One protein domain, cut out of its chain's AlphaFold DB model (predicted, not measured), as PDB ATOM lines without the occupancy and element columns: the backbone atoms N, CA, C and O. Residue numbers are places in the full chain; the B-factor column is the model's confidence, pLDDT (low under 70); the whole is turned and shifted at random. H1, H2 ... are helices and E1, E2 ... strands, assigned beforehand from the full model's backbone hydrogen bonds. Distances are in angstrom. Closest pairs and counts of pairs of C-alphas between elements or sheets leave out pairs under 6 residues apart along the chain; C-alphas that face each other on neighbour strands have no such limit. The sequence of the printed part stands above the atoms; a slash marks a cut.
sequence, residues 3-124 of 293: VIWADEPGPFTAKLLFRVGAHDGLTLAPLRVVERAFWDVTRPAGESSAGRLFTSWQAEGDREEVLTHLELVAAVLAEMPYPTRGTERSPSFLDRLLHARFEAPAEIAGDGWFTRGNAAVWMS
ATOM      1  N   VAL A   3     190.590 146.990 110.283       96.69
ATOM      2  CA  VAL A   3     190.803 146.038 111.385       96.69
ATOM      3  C   VAL A   3     189.910 146.464 112.543       96.69
ATOM      4  O   VAL A   3     189.835 147.653 112.855       96.69
ATOM      5  N   ILE A   4     189.175 145.515 113.111       96.50
ATOM      6  CA  ILE A   4     188.260 145.706 114.240       96.50
ATOM      7  C   ILE A   4     188.605 144.638 115.269       96.50
ATOM      8  O   ILE A   4     188.878 143.500 114.905       96.50
ATOM      9  N   TRP A   5     188.608 144.973 116.547       97.56
ATOM     10  CA  TRP A   5     188.875 143.979 117.573       97.56
ATOM     11  C   TRP A   5     188.193 144.346 118.881       97.56
ATOM     12  O   TRP A   5     187.776 145.490 119.083       97.56
ATOM     13  N   ALA A   6     188.057 143.351 119.744       96.62
ATOM     14  CA  ALA A   6     187.693 143.517 121.138       96.62
ATOM     15  C   ALA A   6     188.249 142.347 121.940       96.62
ATOM     16  O   ALA A   6     188.374 141.257 121.392       96.62
ATOM     17  N   ASP A   7     188.551 142.575 123.216       96.75
ATOM     18  CA  ASP A   7     188.946 141.508 124.133       96.75
ATOM     19  C   ASP A   7     187.719 140.665 124.493       96.75
ATOM     20  O   ASP A   7     186.950 141.001 125.397       96.75
ATOM     21  N   GLU A   8     187.512 139.583 123.745       96.19
ATOM     22  CA  GLU A   8     186.411 138.648 123.958       96.19
ATOM     23  C   GLU A   8     186.938 137.369 124.630       96.19
ATOM     24  O   GLU A   8     188.010 136.873 124.272       96.19
ATOM     25  N   PRO A   9     186.216 136.812 125.616       94.19
ATOM     26  CA  PRO A   9     186.651 135.600 126.295       94.19
ATOM     27  C   PRO A   9     186.592 134.383 125.362       94.19
ATOM     28  O   PRO A   9     185.677 134.254 124.551       94.19
ATOM     29  N   GLY A  10     187.519 133.442 125.555       93.50
ATOM     30  CA  GLY A  10     187.584 132.184 124.805       93.50
ATOM     31  C   GLY A  10     188.858 132.058 123.965       93.50
ATOM     32  O   GLY A  10     189.800 132.831 124.160       93.50
ATOM     33  N   PRO A  11     188.923 131.060 123.068       94.50
ATOM     34  CA  PRO A  11     190.022 130.922 122.120       94.50
ATOM     35  C   PRO A  11     190.137 132.147 121.206       94.50
ATOM     36  O   PRO A  11     189.149 132.835 120.922       94.50
ATOM     37  N   PHE A  12     191.346 132.420 120.716       96.50
ATOM     38  CA  PHE A  12     191.532 133.516 119.777       96.50
ATOM     39  C   PHE A  12     190.798 133.183 118.478       96.50
ATOM     40  O   PHE A  12     191.006 132.128 117.889       96.50
ATOM     41  N   THR A  13     189.920 134.080 118.047       96.88
ATOM     42  CA  THR A  13     189.085 133.931 116.861       96.88
ATOM     43  C   THR A  13     189.284 135.146 115.982       96.88
ATOM     44  O   THR A  13     189.212 136.283 116.451       96.88
ATOM     45  N   ALA A  14     189.493 134.920 114.693       97.44
ATOM     46  CA  ALA A  14     189.574 135.998 113.727       97.44
ATOM     47  C   ALA A  14     188.889 135.619 112.421       97.44
ATOM     48  O   ALA A  14     188.816 134.448 112.039       97.44
ATOM     49  N   LYS A  15     188.394 136.635 111.718       97.00
ATOM     50  CA  LYS A  15     187.718 136.467 110.435       97.00
ATOM     51  C   LYS A  15     188.157 137.528 109.449       97.00
ATOM     52  O   LYS A  15     188.088 138.721 109.741       97.00
ATOM     53  N   LEU A  16     188.545 137.083 108.262       97.06
ATOM     54  CA  LEU A  16     188.805 137.913 107.095       97.06
ATOM     55  C   LEU A  16     187.555 137.938 106.215       97.06
ATOM     56  O   LEU A  16     187.044 136.895 105.816       97.06
ATOM     57  N   LEU A  17     187.062 139.135 105.906       96.38
ATOM     58  CA  LEU A  17     185.875 139.372 105.096       96.38
ATOM     59  C   LEU A  17     186.219 140.255 103.903       96.38
ATOM     60  O   LEU A  17     186.914 141.261 104.038       96.38
ATOM     61  N   PHE A  18     185.626 139.947 102.758       94.25
ATOM     62  CA  PHE A  18     185.680 140.783 101.567       94.25
ATOM     63  C   PHE A  18     184.284 141.208 101.148       94.25
ATOM     64  O   PHE A  18     183.330 140.430 101.239       94.25
ATOM     65  N   ARG A  19     184.168 142.433 100.630       92.94
ATOM     66  CA  ARG A  19     182.944 142.903  99.976       92.94
ATOM     67  C   ARG A  19     182.892 142.346  98.554       92.94
ATOM     68  O   ARG A  19     183.147 143.049  97.579       92.94
ATOM     69  N   VAL A  20     182.597 141.062  98.466       89.00
ATOM     70  CA  VAL A  20     182.306 140.352  97.227       89.00
ATOM     71  C   VAL A  20     181.472 139.129  97.577       89.00
ATOM     72  O   VAL A  20     181.795 138.419  98.527       89.00
ATOM     73  N   GLY A  21     180.390 138.876  96.855       86.44
ATOM     74  CA  GLY A  21     179.579 137.676  97.054       86.44
ATOM     75  C   GLY A  21     178.838 137.278  95.788       86.44
ATOM     76  O   GLY A  21     179.118 137.800  94.710       86.44
ATOM     77  N   ALA A  22     177.865 136.375  95.915       81.62
ATOM     78  CA  ALA A  22     177.102 135.878  94.766       81.62
ATOM     79  C   ALA A  22     176.424 136.993  93.947       81.62
ATOM     80  O   ALA A  22     176.207 136.842  92.748       81.62
ATOM     81  N   HIS A  23     176.105 138.126  94.579       80.19
ATOM     82  CA  HIS A  23     175.525 139.273  93.890       80.19
ATOM     83  C   HIS A  23     176.500 139.949  92.914       80.19
ATOM     84  O   HIS A  23     176.084 140.484  91.892       80.19
ATOM     85  N   ASP A  24     177.797 139.874  93.196       80.12
ATOM     86  CA  ASP A  24     178.856 140.421  92.349       80.12
ATOM     87  C   ASP A  24     179.282 139.435  91.244       80.12
ATOM     88  O   ASP A  24     180.333 139.598  90.636       80.12
ATOM     89  N   GLY A  25     178.489 138.381  91.010       73.31
ATOM     90  CA  GLY A  25     178.825 137.303  90.078       73.31
ATOM     91  C   GLY A  25     179.863 136.321  90.624       73.31
ATOM     92  O   GLY A  25     180.318 135.444  89.890       73.31
ATOM     93  N   LEU A  26     180.233 136.424  91.906       73.25
ATOM     94  CA  LEU A  26     181.171 135.487  92.511       73.25
ATOM     95  C   LEU A  26     180.536 134.098  92.601       73.25
ATOM     96  O   LEU A  26     179.521 133.902  93.271       73.25
ATOM     97  N   THR A  27     181.155 133.112  91.960       66.62
ATOM     98  CA  THR A  27     180.778 131.710  92.157       66.62
ATOM     99  C   THR A  27     181.437 131.152  93.423       66.62
ATOM    100  O   THR A  27     182.284 131.792  94.041       66.62
ATOM    101  N   LEU A  28     181.104 129.916  93.805       66.00
ATOM    102  CA  LEU A  28     181.769 129.220  94.916       66.00
ATOM    103  C   LEU A  28     183.238 128.847  94.628       66.00
ATOM    104  O   LEU A  28     183.898 128.266  95.487       66.00
ATOM    105  N   ALA A  29     183.765 129.114  93.429       65.50
ATOM    106  CA  ALA A  29     185.090 128.629  93.053       65.50
ATOM    107  C   ALA A  29     186.253 129.199  93.897       65.50
ATOM    108  O   ALA A  29     187.120 128.399  94.237       65.50
ATOM    109  N   PRO A  30     186.298 130.483  94.314       64.62
ATOM    110  CA  PRO A  30     187.385 130.998  95.153       64.62
ATOM    111  C   PRO A  30     187.448 130.307  96.511       64.62
ATOM    112  O   PRO A  30     188.529 129.962  96.972       64.62
ATOM    113  N   LEU A  31     186.286 130.026  97.112       65.56
ATOM    114  CA  LEU A  31     186.203 129.234  98.342       65.56
ATOM    115  C   LEU A  31     186.785 127.850  98.119       65.56
ATOM    116  O   LEU A  31     187.662 127.446  98.862       65.56
ATOM    117  N   ARG A  32     186.389 127.171  97.038       67.25
ATOM    118  CA  ARG A  32     186.912 125.838  96.712       67.25
ATOM    119  C   ARG A  32     188.411 125.833  96.420       67.25
ATOM    120  O   ARG A  32     189.059 124.838  96.718       67.25
ATOM    121  N   VAL A  33     188.959 126.892  95.820       68.12
ATOM    122  CA  VAL A  33     190.408 127.034  95.593       68.12
ATOM    123  C   VAL A  33     191.129 127.160  96.929       68.12
ATOM    124  O   VAL A  33     192.077 126.419  97.172       68.12
ATOM    125  N   VAL A  34     190.643 128.037  97.809       67.75
ATOM    126  CA  VAL A  34     191.203 128.232  99.150       67.75
ATOM    127  C   VAL A  34     191.067 126.951  99.980       67.75
ATOM    128  O   VAL A  34     192.069 126.404 100.422       67.75
ATOM    129  N   GLU A  35     189.868 126.383 100.109       69.62
ATOM    130  CA  GLU A  35     189.615 125.130 100.835       69.62
ATOM    131  C   GLU A  35     190.519 123.986 100.358       69.62
ATOM    132  O   GLU A  35     191.081 123.265 101.177       69.62
ATOM    133  N   ARG A  36     190.718 123.830  99.043       65.12
ATOM    134  CA  ARG A  36     191.597 122.782  98.498       65.12
ATOM    135  C   ARG A  36     193.082 123.080  98.666       65.12
ATOM    136  O   ARG A  36     193.850 122.130  98.775       65.12
ATOM    137  N   ALA A  37     193.494 124.347  98.670       65.56
ATOM    138  CA  ALA A  37     194.873 124.726  98.973       65.56
ATOM    139  C   ALA A  37     195.232 124.420 100.438       65.56
ATOM    140  O   ALA A  37     196.390 124.131 100.734       65.56
ATOM    141  N   PHE A  38     194.238 124.444 101.331       65.94
ATOM    142  CA  PHE A  38     194.437 124.344 102.776       65.94
ATOM    143  C   PHE A  38     194.018 123.023 103.416       65.94
ATOM    144  O   PHE A  38     194.410 122.794 104.559       65.94
ATOM    145  N   TRP A  39     193.303 122.148 102.696       60.06
ATOM    146  CA  TRP A  39     192.755 120.890 103.232       60.06
ATOM    147  C   TRP A  39     193.786 120.042 103.999       60.06
ATOM    148  O   TRP A  39     193.441 119.430 105.005       60.06
ATOM    149  N   ASP A  40     195.057 120.082 103.581       56.66
ATOM    150  CA  ASP A  40     196.146 119.310 104.192       56.66
ATOM    151  C   ASP A  40     197.200 120.166 104.934       56.66
ATOM    152  O   ASP A  40     198.140 119.609 105.499       56.66
ATOM    153  N   VAL A  41     197.092 121.503 104.925       57.38
ATOM    154  CA  VAL A  41     198.217 122.402 105.283       57.38
ATOM    155  C   VAL A  41     197.984 123.201 106.565       57.38
ATOM    156  O   VAL A  41     198.944 123.477 107.278       57.38
ATOM    157  N   THR A  42     196.743 123.561 106.900       53.91
ATOM    158  CA  THR A  42     196.476 124.417 108.069       53.91
ATOM    159  C   THR A  42     195.575 123.729 109.080       53.91
ATOM    160  O   THR A  42     194.423 123.412 108.784       53.91
ATOM    161  N   ARG A  43     196.094 123.554 110.299       56.91
ATOM    162  CA  ARG A  43     195.280 123.551 111.516       56.91
ATOM    163  C   ARG A  43     195.443 124.914 112.199       56.91
ATOM    164  O   ARG A  43     196.550 125.445 112.143       56.91
ATOM    165  N   PRO A  44     194.381 125.465 112.807       59.78
ATOM    166  CA  PRO A  44     193.032 124.903 112.942       59.78
ATOM    167  C   PRO A  44     192.251 124.846 111.618       59.78
ATOM    168  O   PRO A  44     192.563 125.544 110.654       59.78
ATOM    169  N   ALA A  45     191.242 123.969 111.566       64.38
ATOM    170  CA  ALA A  45     190.300 123.931 110.453       64.38
ATOM    171  C   ALA A  45     189.465 125.219 110.482       64.38
ATOM    172  O   ALA A  45     188.720 125.451 111.432       64.38
ATOM    173  N   GLY A  46     189.628 126.070 109.469       71.44
ATOM    174  CA  GLY A  46     188.848 127.294 109.328       71.44
ATOM    175  C   GLY A  46     187.478 127.047 108.693       71.44
ATOM    176  O   GLY A  46     187.307 126.124 107.896       71.44
ATOM    177  N   GLU A  47     186.505 127.897 109.013       84.88
ATOM    178  CA  GLU A  47     185.217 127.952 108.320       84.88
ATOM    179  C   GLU A  47     185.290 128.971 107.181       84.88
ATOM    180  O   GLU A  47     185.744 130.105 107.355       84.88
ATOM    181  N   SER A  48     184.810 128.582 106.003       84.31
ATOM    182  CA  SER A  48     184.728 129.455 104.838       84.31
ATOM    183  C   SER A  48     183.268 129.647 104.415       84.31
ATOM    184  O   SER A  48     182.444 128.742 104.540       84.31
ATOM    185  N   SER A  49     182.903 130.844 103.951       85.06
ATOM    186  CA  SER A  49     181.538 131.119 103.483       85.06
ATOM    187  C   SER A  49     181.488 132.145 102.350       85.06
ATOM    188  O   SER A  49     182.152 133.180 102.408       85.06
ATOM    189  N   ALA A  50     180.642 131.892 101.342       84.56
ATOM    190  CA  ALA A  50     180.166 132.901 100.387       84.56
ATOM    191  C   ALA A  50     178.696 133.178 100.660       84.56
ATOM    192  O   ALA A  50     177.823 132.347 100.414       84.56
ATOM    193  N   GLY A  51     178.427 134.387 101.131       83.88
ATOM    194  CA  GLY A  51     177.095 134.955 101.138       83.88
ATOM    195  C   GLY A  51     176.784 135.706  99.843       83.88
ATOM    196  O   GLY A  51     177.548 135.741  98.877       83.88
ATOM    197  N   ARG A  52     175.638 136.391  99.849       84.06
ATOM    198  CA  ARG A  52     175.214 137.252  98.735       84.06
ATOM    199  C   ARG A  52     176.131 138.458  98.534       84.06
ATOM    200  O   ARG A  52     176.411 138.807  97.397       84.06
ATOM    201  N   LEU A  53     176.584 139.076  99.626       88.00
ATOM    202  CA  LEU A  53     177.332 140.346  99.611       88.00
ATOM    203  C   LEU A  53     178.785 140.220 100.079       88.00
ATOM    204  O   LEU A  53     179.577 141.141  99.878       88.00
ATOM    205  N   PHE A  54     179.114 139.119 100.752       91.50
ATOM    206  CA  PHE A  54     180.405 138.933 101.396       91.50
ATOM    207  C   PHE A  54     180.915 137.521 101.195       91.50
ATOM    208  O   PHE A  54     180.131 136.574 101.172       91.50
ATOM    209  N   THR A  55     182.234 137.408 101.167       91.69
ATOM    210  CA  THR A  55     182.964 136.149 101.224       91.69
ATOM    211  C   THR A  55     183.922 136.246 102.392       91.69
ATOM    212  O   THR A  55     184.508 137.311 102.614       91.69
ATOM    213  N   SER A  56     184.029 135.185 103.184       93.44
ATOM    214  CA  SER A  56     184.830 135.219 104.401       93.44
ATOM    215  C   SER A  56     185.471 133.891 104.760       93.44
ATOM    216  O   SER A  56     184.962 132.834 104.395       93.44
ATOM    217  N   TRP A  57     186.556 134.001 105.522       93.50
ATOM    218  CA  TRP A  57     187.309 132.907 106.120       93.50
ATOM    219  C   TRP A  57     187.509 133.211 107.600       93.50
ATOM    220  O   TRP A  57     187.903 134.325 107.947       93.50
ATOM    221  N   GLN A  58     187.194 132.247 108.455       93.88
ATOM    222  CA  GLN A  58     187.257 132.350 109.907       93.88
ATOM    223  C   GLN A  58     188.102 131.209 110.461       93.88
ATOM    224  O   GLN A  58     187.979 130.081 110.000       93.88
ATOM    225  N   ALA A  59     188.904 131.491 111.480       94.12
ATOM    226  CA  ALA A  59     189.623 130.479 112.240       94.12
ATOM    227  C   ALA A  59     189.554 130.791 113.739       94.12
ATOM    228  O   ALA A  59     189.421 131.951 114.137       94.12
ATOM    229  N   GLU A  60     189.640 129.739 114.547       94.88
ATOM    230  CA  GLU A  60     189.600 129.775 116.007       94.88
ATOM    231  C   GLU A  60     190.670 128.825 116.558       94.88
ATOM    232  O   GLU A  60     190.793 127.698 116.075       94.88
ATOM    233  N   GLY A  61     191.443 129.263 117.554       94.56
ATOM    234  CA  GLY A  61     192.491 128.445 118.163       94.56
ATOM    235  C   GLY A  61     193.573 129.263 118.859       94.56
ATOM    236  O   GLY A  61     193.288 130.284 119.493       94.56
ATOM    237  N   ASP A  62     194.818 128.791 118.753       94.12
ATOM    238  CA  ASP A  62     195.984 129.568 119.161       94.12
ATOM    239  C   ASP A  62     196.133 130.820 118.279       94.12
ATOM    240  O   ASP A  62     195.834 130.808 117.081       94.12
ATOM    241  N   ARG A  63     196.583 131.927 118.878       95.06
ATOM    242  CA  ARG A  63     196.696 133.210 118.178       95.06
ATOM    243  C   ARG A  63     197.631 133.119 116.973       95.06
ATOM    244  O   ARG A  63     197.290 133.650 115.918       95.06
ATOM    245  N   GLU A  64     198.788 132.487 117.123       92.88
ATOM    246  CA  GLU A  64     199.785 132.382 116.059       92.88
ATOM    247  C   GLU A  64     199.255 131.527 114.903       92.88
ATOM    248  O   GLU A  64     199.366 131.916 113.738       92.88
ATOM    249  N   GLU A  65     198.584 130.417 115.217       91.94
ATOM    250  CA  GLU A  65     197.975 129.535 114.215       91.94
ATOM    251  C   GLU A  65     196.865 130.242 113.419       91.94
ATOM    252  O   GLU A  65     196.811 130.148 112.189       91.94
ATOM    253  N   VAL A  66     195.990 130.991 114.097       93.81
ATOM    254  CA  VAL A  66     194.898 131.740 113.454       93.81
ATOM    255  C   VAL A  66     195.439 132.854 112.559       93.81
ATOM    256  O   VAL A  66     194.955 133.027 111.438       93.81
ATOM    257  N   LEU A  67     196.440 133.611 113.018       94.56
ATOM    258  CA  LEU A  67     197.049 134.670 112.210       94.56
ATOM    259  C   LEU A  67     197.767 134.091 110.985       94.56
ATOM    260  O   LEU A  67     197.533 134.567 109.873       94.56
ATOM    261  N   THR A  68     198.519 133.001 111.165       91.81
ATOM    262  CA  THR A  68     199.159 132.258 110.068       91.81
ATOM    263  C   THR A  68     198.124 131.782 109.047       91.81
ATOM    264  O   THR A  68     198.317 131.933 107.840       91.81
ATOM    265  N   HIS A  69     196.981 131.255 109.502       90.50
ATOM    266  CA  HIS A  69     195.895 130.850 108.611       90.50
ATOM    267  C   HIS A  69     195.379 132.025 107.763       90.50
ATOM    268  O   HIS A  69     195.254 131.900 106.543       90.50
ATOM    269  N   LEU A  70     195.111 133.184 108.376       93.12
ATOM    270  CA  LEU A  70     194.623 134.358 107.645       93.12
ATOM    271  C   LEU A  70     195.658 134.925 106.664       93.12
ATOM    272  O   LEU A  70     195.284 135.349 105.567       93.12
ATOM    273  N   GLU A  71     196.940 134.924 107.029       92.75
ATOM    274  CA  GLU A  71     198.040 135.331 106.148       92.75
ATOM    275  C   GLU A  71     198.137 134.438 104.916       92.75
ATOM    276  O   GLU A  71     198.227 134.942 103.794       92.75
ATOM    277  N   LEU A  72     198.041 133.124 105.108       88.56
ATOM    278  CA  LEU A  72     198.061 132.163 104.016       88.56
ATOM    279  C   LEU A  72     196.849 132.323 103.091       88.56
ATOM    280  O   LEU A  72     197.014 132.358 101.871       88.56
ATOM    281  N   VAL A  73     195.640 132.473 103.646       89.00
ATOM    282  CA  VAL A  73     194.431 132.762 102.855       89.00
ATOM    283  C   VAL A  73     194.630 134.033 102.031       89.00
ATOM    284  O   VAL A  73     194.376 134.033 100.826       89.00
ATOM    285  N   ALA A  74     195.125 135.107 102.649       91.12
ATOM    286  CA  ALA A  74     195.392 136.363 101.960       91.12
ATOM    287  C   ALA A  74     196.440 136.213 100.847       91.12
ATOM    288  O   ALA A  74     196.232 136.749  99.760       91.12
ATOM    289  N   ALA A  75     197.514 135.456 101.081       88.19
ATOM    290  CA  ALA A  75     198.554 135.198 100.089       88.19
ATOM    291  C   ALA A  75     198.011 134.413  98.885       88.19
ATOM    292  O   ALA A  75     198.257 134.790  97.741       88.19
ATOM    293  N   VAL A  76     197.207 133.370  99.121       83.38
ATOM    294  CA  VAL A  76     196.562 132.607  98.039       83.38
ATOM    295  C   VAL A  76     195.632 133.500  97.223       83.38
ATOM    296  O   VAL A  76     195.679 133.465  95.997       83.38
ATOM    297  N   LEU A  77     194.814 134.330  97.875       84.75
ATOM    298  CA  LEU A  77     193.903 135.252  97.188       84.75
ATOM    299  C   LEU A  77     194.645 136.358  96.416       84.75
ATOM    300  O   LEU A  77     194.165 136.808  95.374       84.75
ATOM    301  N   ALA A  78     195.801 136.805  96.908       83.75
ATOM    302  CA  ALA A  78     196.645 137.792  96.238       83.75
ATOM    303  C   ALA A  78     197.296 137.241  94.962       83.75
ATOM    304  O   ALA A  78     197.420 137.966  93.975       83.75
ATOM    305  N   GLU A  79     197.663 135.961  94.981       75.94
ATOM    306  CA  GLU A  79     198.327 135.257  93.882       75.94
ATOM    307  C   GLU A  79     197.354 134.505  92.965       75.94
ATOM    308  O   GLU A  79     197.786 133.931  91.967       75.94
ATOM    309  N   MET A  80     196.048 134.483  93.276       70.31
ATOM    310  CA  MET A  80     195.049 133.856  92.407       70.31
ATOM    311  C   MET A  80     195.229 134.387  90.979       70.31
ATOM    312  O   MET A  80     195.256 135.606  90.805       70.31
ATOM    313  N   PRO A  81     195.358 133.516  89.960       56.03
ATOM    314  CA  PRO A  81     195.664 133.946  88.607       56.03
ATOM    315  C   PRO A  81     194.520 134.806  88.098       56.03
ATOM    316  O   PRO A  81     193.473 134.300  87.705       56.03
ATOM    317  N   TYR A  82     194.724 136.118  88.132       52.16
ATOM    318  CA  TYR A  82     193.868 137.086  87.485       52.16
ATOM    319  C   TYR A  82     194.224 137.056  85.987       52.16
ATOM    320  O   TYR A  82     195.370 137.400  85.677       52.16
ATOM    321  N   PRO A  83     193.352 136.665  85.026       41.88
ATOM    322  CA  PRO A  83     193.542 136.996  83.632       41.88
ATOM    323  C   PRO A  83     193.531 138.515  83.516       41.88
ATOM    324  O   PRO A  83     192.529 139.169  83.233       41.88
ATOM    325  N   THR A  84     194.706 139.090  83.712       38.91
ATOM    326  CA  THR A  84     195.080 140.306  83.025       38.91
ATOM    327  C   THR A  84     195.000 139.964  81.546       38.91
ATOM    328  O   THR A  84     195.623 139.014  81.069       38.91
ATOM    329  N   ARG A  85     194.160 140.691  80.805       37.75
ATOM    330  CA  ARG A  85     194.185 140.630  79.344       37.75
ATOM    331  C   ARG A  85     195.622 140.932  78.887       37.75
ATOM    332  O   ARG A  85     196.015 142.090  78.873       37.75
ATOM    333  N   GLY A  86     196.375 139.899  78.505       39.66
ATOM    334  CA  GLY A  86     197.518 140.020  77.600       39.66
ATOM    335  C   GLY A  86     198.921 140.232  78.181       39.66
ATOM    336  O   GLY A  86     199.755 140.753  77.449       39.66
ATOM    337  N   THR A  87     199.238 139.827  79.414       39.69
ATOM    338  CA  THR A  87     200.645 139.828  79.878       39.69
ATOM    339  C   THR A  87     201.137 138.425  80.217       39.69
ATOM    340  O   THR A  87     200.677 137.828  81.186       39.69
ATOM    341  N   GLU A  88     202.093 137.918  79.431       40.00
ATOM    342  CA  GLU A  88     202.892 136.736  79.774       40.00
ATOM    343  C   GLU A  88     203.628 136.997  81.099       40.00
ATOM    344  O   GLU A  88     204.524 137.839  81.173       40.00
ATOM    345  N   ARG A  89     203.236 136.295  82.166       46.81
ATOM    346  CA  ARG A  89     203.988 136.231  83.427       46.81
ATOM    347  C   ARG A  89     204.633 134.856  83.562       46.81
ATOM    348  O   ARG A  89     204.022 133.844  83.235       46.81
ATOM    349  N   SER A  90     205.873 134.825  84.053       42.69
ATOM    350  CA  SER A  90     206.543 133.580  84.437       42.69
ATOM    351  C   SER A  90     205.853 132.961  85.661       42.69
ATOM    352  O   SER A  90     205.550 133.704  86.595       42.69
ATOM    353  N   PRO A  91     205.631 131.634  85.689       49.09
ATOM    354  CA  PRO A  91     204.798 131.013  86.710       49.09
ATOM    355  C   PRO A  91     205.460 131.008  88.095       49.09
ATOM    356  O   PRO A  91     206.587 130.528  88.260       49.09
ATOM    357  N   SER A  92     204.743 131.507  89.105       57.53
ATOM    358  CA  SER A  92     205.136 131.452  90.517       57.53
ATOM    359  C   SER A  92     205.080 130.020  91.096       57.53
ATOM    360  O   SER A  92     204.661 129.053  90.452       57.53
ATOM    361  N   PHE A  93     205.545 129.829  92.339       49.69
ATOM    362  CA  PHE A  93     205.348 128.566  93.075       49.69
ATOM    363  C   PHE A  93     203.854 128.222  93.218       49.69
ATOM    364  O   PHE A  93     203.476 127.066  93.036       49.69
ATOM    365  N   LEU A  94     203.013 129.235  93.449       51.53
ATOM    366  CA  LEU A  94     201.559 129.105  93.477       51.53
ATOM    367  C   LEU A  94     200.986 128.829  92.086       51.53
ATOM    368  O   LEU A  94     200.121 127.972  91.996       51.53
ATOM    369  N   ASP A  95     201.519 129.402  91.000       51.75
ATOM    370  CA  ASP A  95     201.094 129.018  89.642       51.75
ATOM    371  C   ASP A  95     201.368 127.542  89.361       51.75
ATOM    372  O   ASP A  95     200.545 126.872  88.757       51.75
ATOM    373  N   ARG A  96     202.487 126.987  89.838       52.59
ATOM    374  CA  ARG A  96     202.759 125.546  89.699       52.59
ATOM    375  C   ARG A  96     201.833 124.692  90.565       52.59
ATOM    376  O   ARG A  96     201.395 123.638  90.110       52.59
ATOM    377  N   LEU A  97     201.501 125.147  91.775       49.84
ATOM    378  CA  LEU A  97     200.552 124.471  92.667       49.84
ATOM    379  C   LEU A  97     199.107 124.533  92.127       49.84
ATOM    380  O   LEU A  97     198.353 123.569  92.255       49.84
ATOM    381  N   LEU A  98     198.737 125.655  91.502       49.34
ATOM    382  CA  LEU A  98     197.400 125.946  90.991       49.34
ATOM    383  C   LEU A  98     197.181 125.384  89.569       49.34
ATOM    384  O   LEU A  98     196.139 124.788  89.302       49.34
ATOM    385  N   HIS A  99     198.162 125.475  88.663       48.38
ATOM    386  CA  HIS A  99     198.082 124.899  87.310       48.38
ATOM    387  C   HIS A  99     198.183 123.374  87.282       48.38
ATOM    388  O   HIS A  99     197.583 122.751  86.411       48.38
ATOM    389  N   ALA A 100     198.893 122.741  88.224       39.53
ATOM    390  CA  ALA A 100     198.985 121.280  88.252       39.53
ATOM    391  C   ALA A 100     197.663 120.589  88.649       39.53
ATOM    392  O   ALA A 100     197.571 119.365  88.550       39.53
ATOM    393  N   ARG A 101     196.651 121.335  89.131       43.06
ATOM    394  CA  ARG A 101     195.430 120.745  89.703       43.06
ATOM    395  C   ARG A 101     194.097 121.432  89.369       43.06
ATOM    396  O   ARG A 101     193.072 120.847  89.724       43.06
ATOM    397  N   PHE A 102     194.043 122.604  88.719       49.00
ATOM    398  CA  PHE A 102     192.778 123.357  88.642       49.00
ATOM    399  C   PHE A 102     192.539 124.120  87.325       49.00
ATOM    400  O   PHE A 102     193.315 124.991  86.943       49.00
ATOM    401  N   GLU A 103     191.381 123.878  86.699       45.56
ATOM    402  CA  GLU A 103     190.712 124.836  85.809       45.56
ATOM    403  C   GLU A 103     189.839 125.755  86.680       45.56
ATOM    404  O   GLU A 103     188.725 125.397  87.072       45.56
ATOM    405  N   ALA A 104     190.346 126.929  87.059       43.62
ATOM    406  CA  ALA A 104     189.480 127.967  87.613       43.62
ATOM    407  C   ALA A 104     188.630 128.549  86.466       43.62
ATOM    408  O   ALA A 104     189.199 128.884  85.424       43.62
ATOM    409  N   PRO A 105     187.299 128.703  86.611       44.12
ATOM    410  CA  PRO A 105     186.507 129.412  85.615       44.12
ATOM    411  C   PRO A 105     187.088 130.815  85.411       44.12
ATOM    412  O   PRO A 105     187.194 131.591  86.365       44.12
ATOM    413  N   ALA A 106     187.459 131.137  84.169       46.22
ATOM    414  CA  ALA A 106     188.092 132.402  83.777       46.22
ATOM    415  C   ALA A 106     187.277 133.659  84.160       46.22
ATOM    416  O   ALA A 106     187.800 134.771  84.149       46.22
ATOM    417  N   GLU A 107     186.004 133.487  84.530       47.31
ATOM    418  CA  GLU A 107     185.040 134.547  84.840       47.31
ATOM    419  C   GLU A 107     185.246 135.233  86.200       47.31
ATOM    420  O   GLU A 107     184.674 136.291  86.433       47.31
ATOM    421  N   ILE A 108     186.066 134.690  87.103       51.22
ATOM    422  CA  ILE A 108     186.193 135.240  88.471       51.22
ATOM    423  C   ILE A 108     187.367 136.210  88.609       51.22
ATOM    424  O   ILE A 108     187.535 136.909  89.609       51.22
ATOM    425  N   ALA A 109     188.212 136.254  87.596       48.34
ATOM    426  CA  ALA A 109     189.601 136.556  87.825       48.34
ATOM    427  C   ALA A 109     190.023 137.921  87.221       48.34
ATOM    428  O   ALA A 109     191.192 138.263  87.151       48.34
ATOM    429  N   GLY A 110     189.079 138.784  86.845       50.53
ATOM    430  CA  GLY A 110     189.403 140.089  86.244       50.53
ATOM    431  C   GLY A 110     189.430 141.289  87.195       50.53
ATOM    432  O   GLY A 110     190.095 142.283  86.916       50.53
ATOM    433  N   ASP A 111     188.703 141.240  88.311       62.31
ATOM    434  CA  ASP A 111     188.100 142.488  88.806       62.31
ATOM    435  C   ASP A 111     188.715 143.073  90.085       62.31
ATOM    436  O   ASP A 111     188.244 144.105  90.574       62.31
ATOM    437  N   GLY A 112     189.782 142.482  90.634       78.88
ATOM    438  CA  GLY A 112     190.467 143.038  91.812       78.88
ATOM    439  C   GLY A 112     189.564 143.110  93.052       78.88
ATOM    440  O   GLY A 112     189.526 144.123  93.757       78.88
ATOM    441  N   TRP A 113     188.786 142.050  93.285       86.12
ATOM    442  CA  TRP A 113     187.865 141.932  94.420       86.12
ATOM    443  C   TRP A 113     188.581 141.663  95.749       86.12
ATOM    444  O   TRP A 113     188.161 142.190  96.784       86.12
ATOM    445  N   PHE A 114     189.674 140.897  95.730       90.19
ATOM    446  CA  PHE A 114     190.456 140.542  96.916       90.19
ATOM    447  C   PHE A 114     191.593 141.538  97.154       90.19
ATOM    448  O   PHE A 114     192.771 141.214  97.065       90.19
ATOM    449  N   THR A 115     191.230 142.787  97.433       92.62
ATOM    450  CA  THR A 115     192.184 143.877  97.675       92.62
ATOM    451  C   THR A 115     192.091 144.393  99.100       92.62
ATOM    452  O   THR A 115     191.058 144.291  99.766       92.62
ATOM    453  N   ARG A 116     193.163 145.037  99.562       94.81
ATOM    454  CA  ARG A 116     193.256 145.647 100.887       94.81
ATOM    455  C   ARG A 116     192.139 146.666 101.142       94.81
ATOM    456  O   ARG A 116     191.683 146.777 102.278       94.81
ATOM    457  N   GLY A 117     191.687 147.432 100.147       94.19
ATOM    458  CA  GLY A 117     190.575 148.382 100.321       94.19
ATOM    459  C   GLY A 117     189.194 147.726 100.374       94.19
ATOM    460  O   GLY A 117     188.273 148.297 100.962       94.19
ATOM    461  N   ASN A 118     189.057 146.519  99.824       95.06
ATOM    462  CA  ASN A 118     187.813 145.753  99.793       95.06
ATOM    463  C   ASN A 118     187.705 144.697 100.912       95.06
ATOM    464  O   ASN A 118     186.747 143.923 100.935       95.06
ATOM    465  N   ALA A 119     188.676 144.685 101.831       96.62
ATOM    466  CA  ALA A 119     188.790 143.743 102.937       96.62
ATOM    467  C   ALA A 119     188.567 144.396 104.312       96.62
ATOM    468  O   ALA A 119     188.941 145.556 104.559       96.62
ATOM    469  N   ALA A 120     188.010 143.611 105.228       97.44
ATOM    470  CA  ALA A 120     187.981 143.877 106.656       97.44
ATOM    471  C   ALA A 120     188.375 142.616 107.427       97.44
ATOM    472  O   ALA A 120     188.066 141.507 107.005       97.44
ATOM    473  N   VAL A 121     189.029 142.800 108.565       97.88
ATOM    474  CA  VAL A 121     189.324 141.747 109.531       97.88
ATOM    475  C   VAL A 121     188.700 142.124 110.859       97.88
ATOM    476  O   VAL A 121     188.762 143.293 111.255       97.88
ATOM    477  N   TRP A 122     188.135 141.135 111.546       98.00
ATOM    478  CA  TRP A 122     187.880 141.256 112.970       98.00
ATOM    479  C   TRP A 122     188.600 140.185 113.787       98.00
ATOM    480  O   TRP A 122     188.854 139.098 113.268       98.00
ATOM    481  N   MET A 123     188.941 140.508 115.040       98.38
ATOM    482  CA  MET A 123     189.661 139.629 115.972       98.38
ATOM    483  C   MET A 123     189.076 139.696 117.391       98.38
ATOM    484  O   MET A 123     188.669 140.768 117.837       98.38
ATOM    485  N   SER A 124     189.083 138.576 118.116       97.81
ATOM    486  CA  SER A 124     188.666 138.470 119.527       97.81
ATOM    487  C   SER A 124     189.746 138.901 120.538       97.81
ATOM    488  O   SER A 124     189.656 138.593 121.724       97.81
TER     489      SER A 124
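This is residues 3 to 124 of the 293 residues of an uncharacterized protein of Solirubrobacter pauli (UniProt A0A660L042). A twisted sheet of five strands has two helices, H1 and H2, over one face and no named helix over the other; the long H2 runs along the inner strands E2 and E4, while H1 covers the edge at E3. Beyond one end of the sheet, the short helix H3 and the loop of residues 80 to 92 draw the outline out lengthwise. The printed part has 122 residues with three named helices and five named strands, along the chain E1 E2 H1 E3 E4 H2 H3 E5; the sheet is mixed, in the order E1 E5 E2 E4 E3. The class is mixed, helices and strands, with 60 residues in named elements, under half. The whole is compact, with a radius of gyration of the C-alphas of 14.9 A, and elongated, with spans of 49 by 30 by 20 A.

E1, residues 3 to 5, begins at C-alpha 3 (190.803, 146.038, 111.385). E2 is residues 12 to 18, 20.5 A long, and H1 residues 29 to 38, 14.2 A. E3, residues 47 to 50, and E4, residues 55 to 61 and 20.9 A long, form a hairpin. H2, residues 63 to 79, spans 24.4 A from C-alpha 63 (196.696, 133.210, 118.178). H3 is residues 93 to 99, and E5, residues 119 to 123, ends at C-alpha 123 (189.661, 139.629, 115.972).

E1 and E5 are parallel, with N 4 and O 121 2.9 A apart, within hydrogen-bond range. The other neighbours are antiparallel: E5 and E2 with N 17 and O 120 at 2.8 A, E2 and E4 with N 16 and O 57 at 2.8 A, E4 and E3 with N 47 and O 58 at 2.8 A. H2 is on the sheet at a height of 8.9 A, over E2 and E4; its closest C-alphas to E2 are Phe 12 and Arg 63, 5.4 A. H1 is on the same face at a height of 10.0 A, over E3. H1 and H2 only just touch, with 3 pairs of C-alphas within 8 A, the closest Val 34 and Val 73 at 6.7 A; H2 does so with residues 73 to 77 alone. Their lines stand at a steep tilt of 49 degrees, opposite ways. H3 is not on the sheet; it is close to but not clearly touching H2, the closest C-alphas being Glu 79 and Leu 94, 7.0 A. E2, H1, E3 and E4, H2 H3, E5 are split strand-helix-strand units, two strands running the same way with another between them, each with a right-handed crossover. In H1, H2 and H3 every O i to N i+4 pair is within hydrogen-bond range.

The two C-alphas farthest apart, Pro 9 and Gly 86, are 50.1 A apart. The printed part has no cut. The links H2 to H3 and H3 to E5 are long. The mean pLDDT of the printed part is 75.3, and residues 27 to 45 and 81 to 111 are under 70.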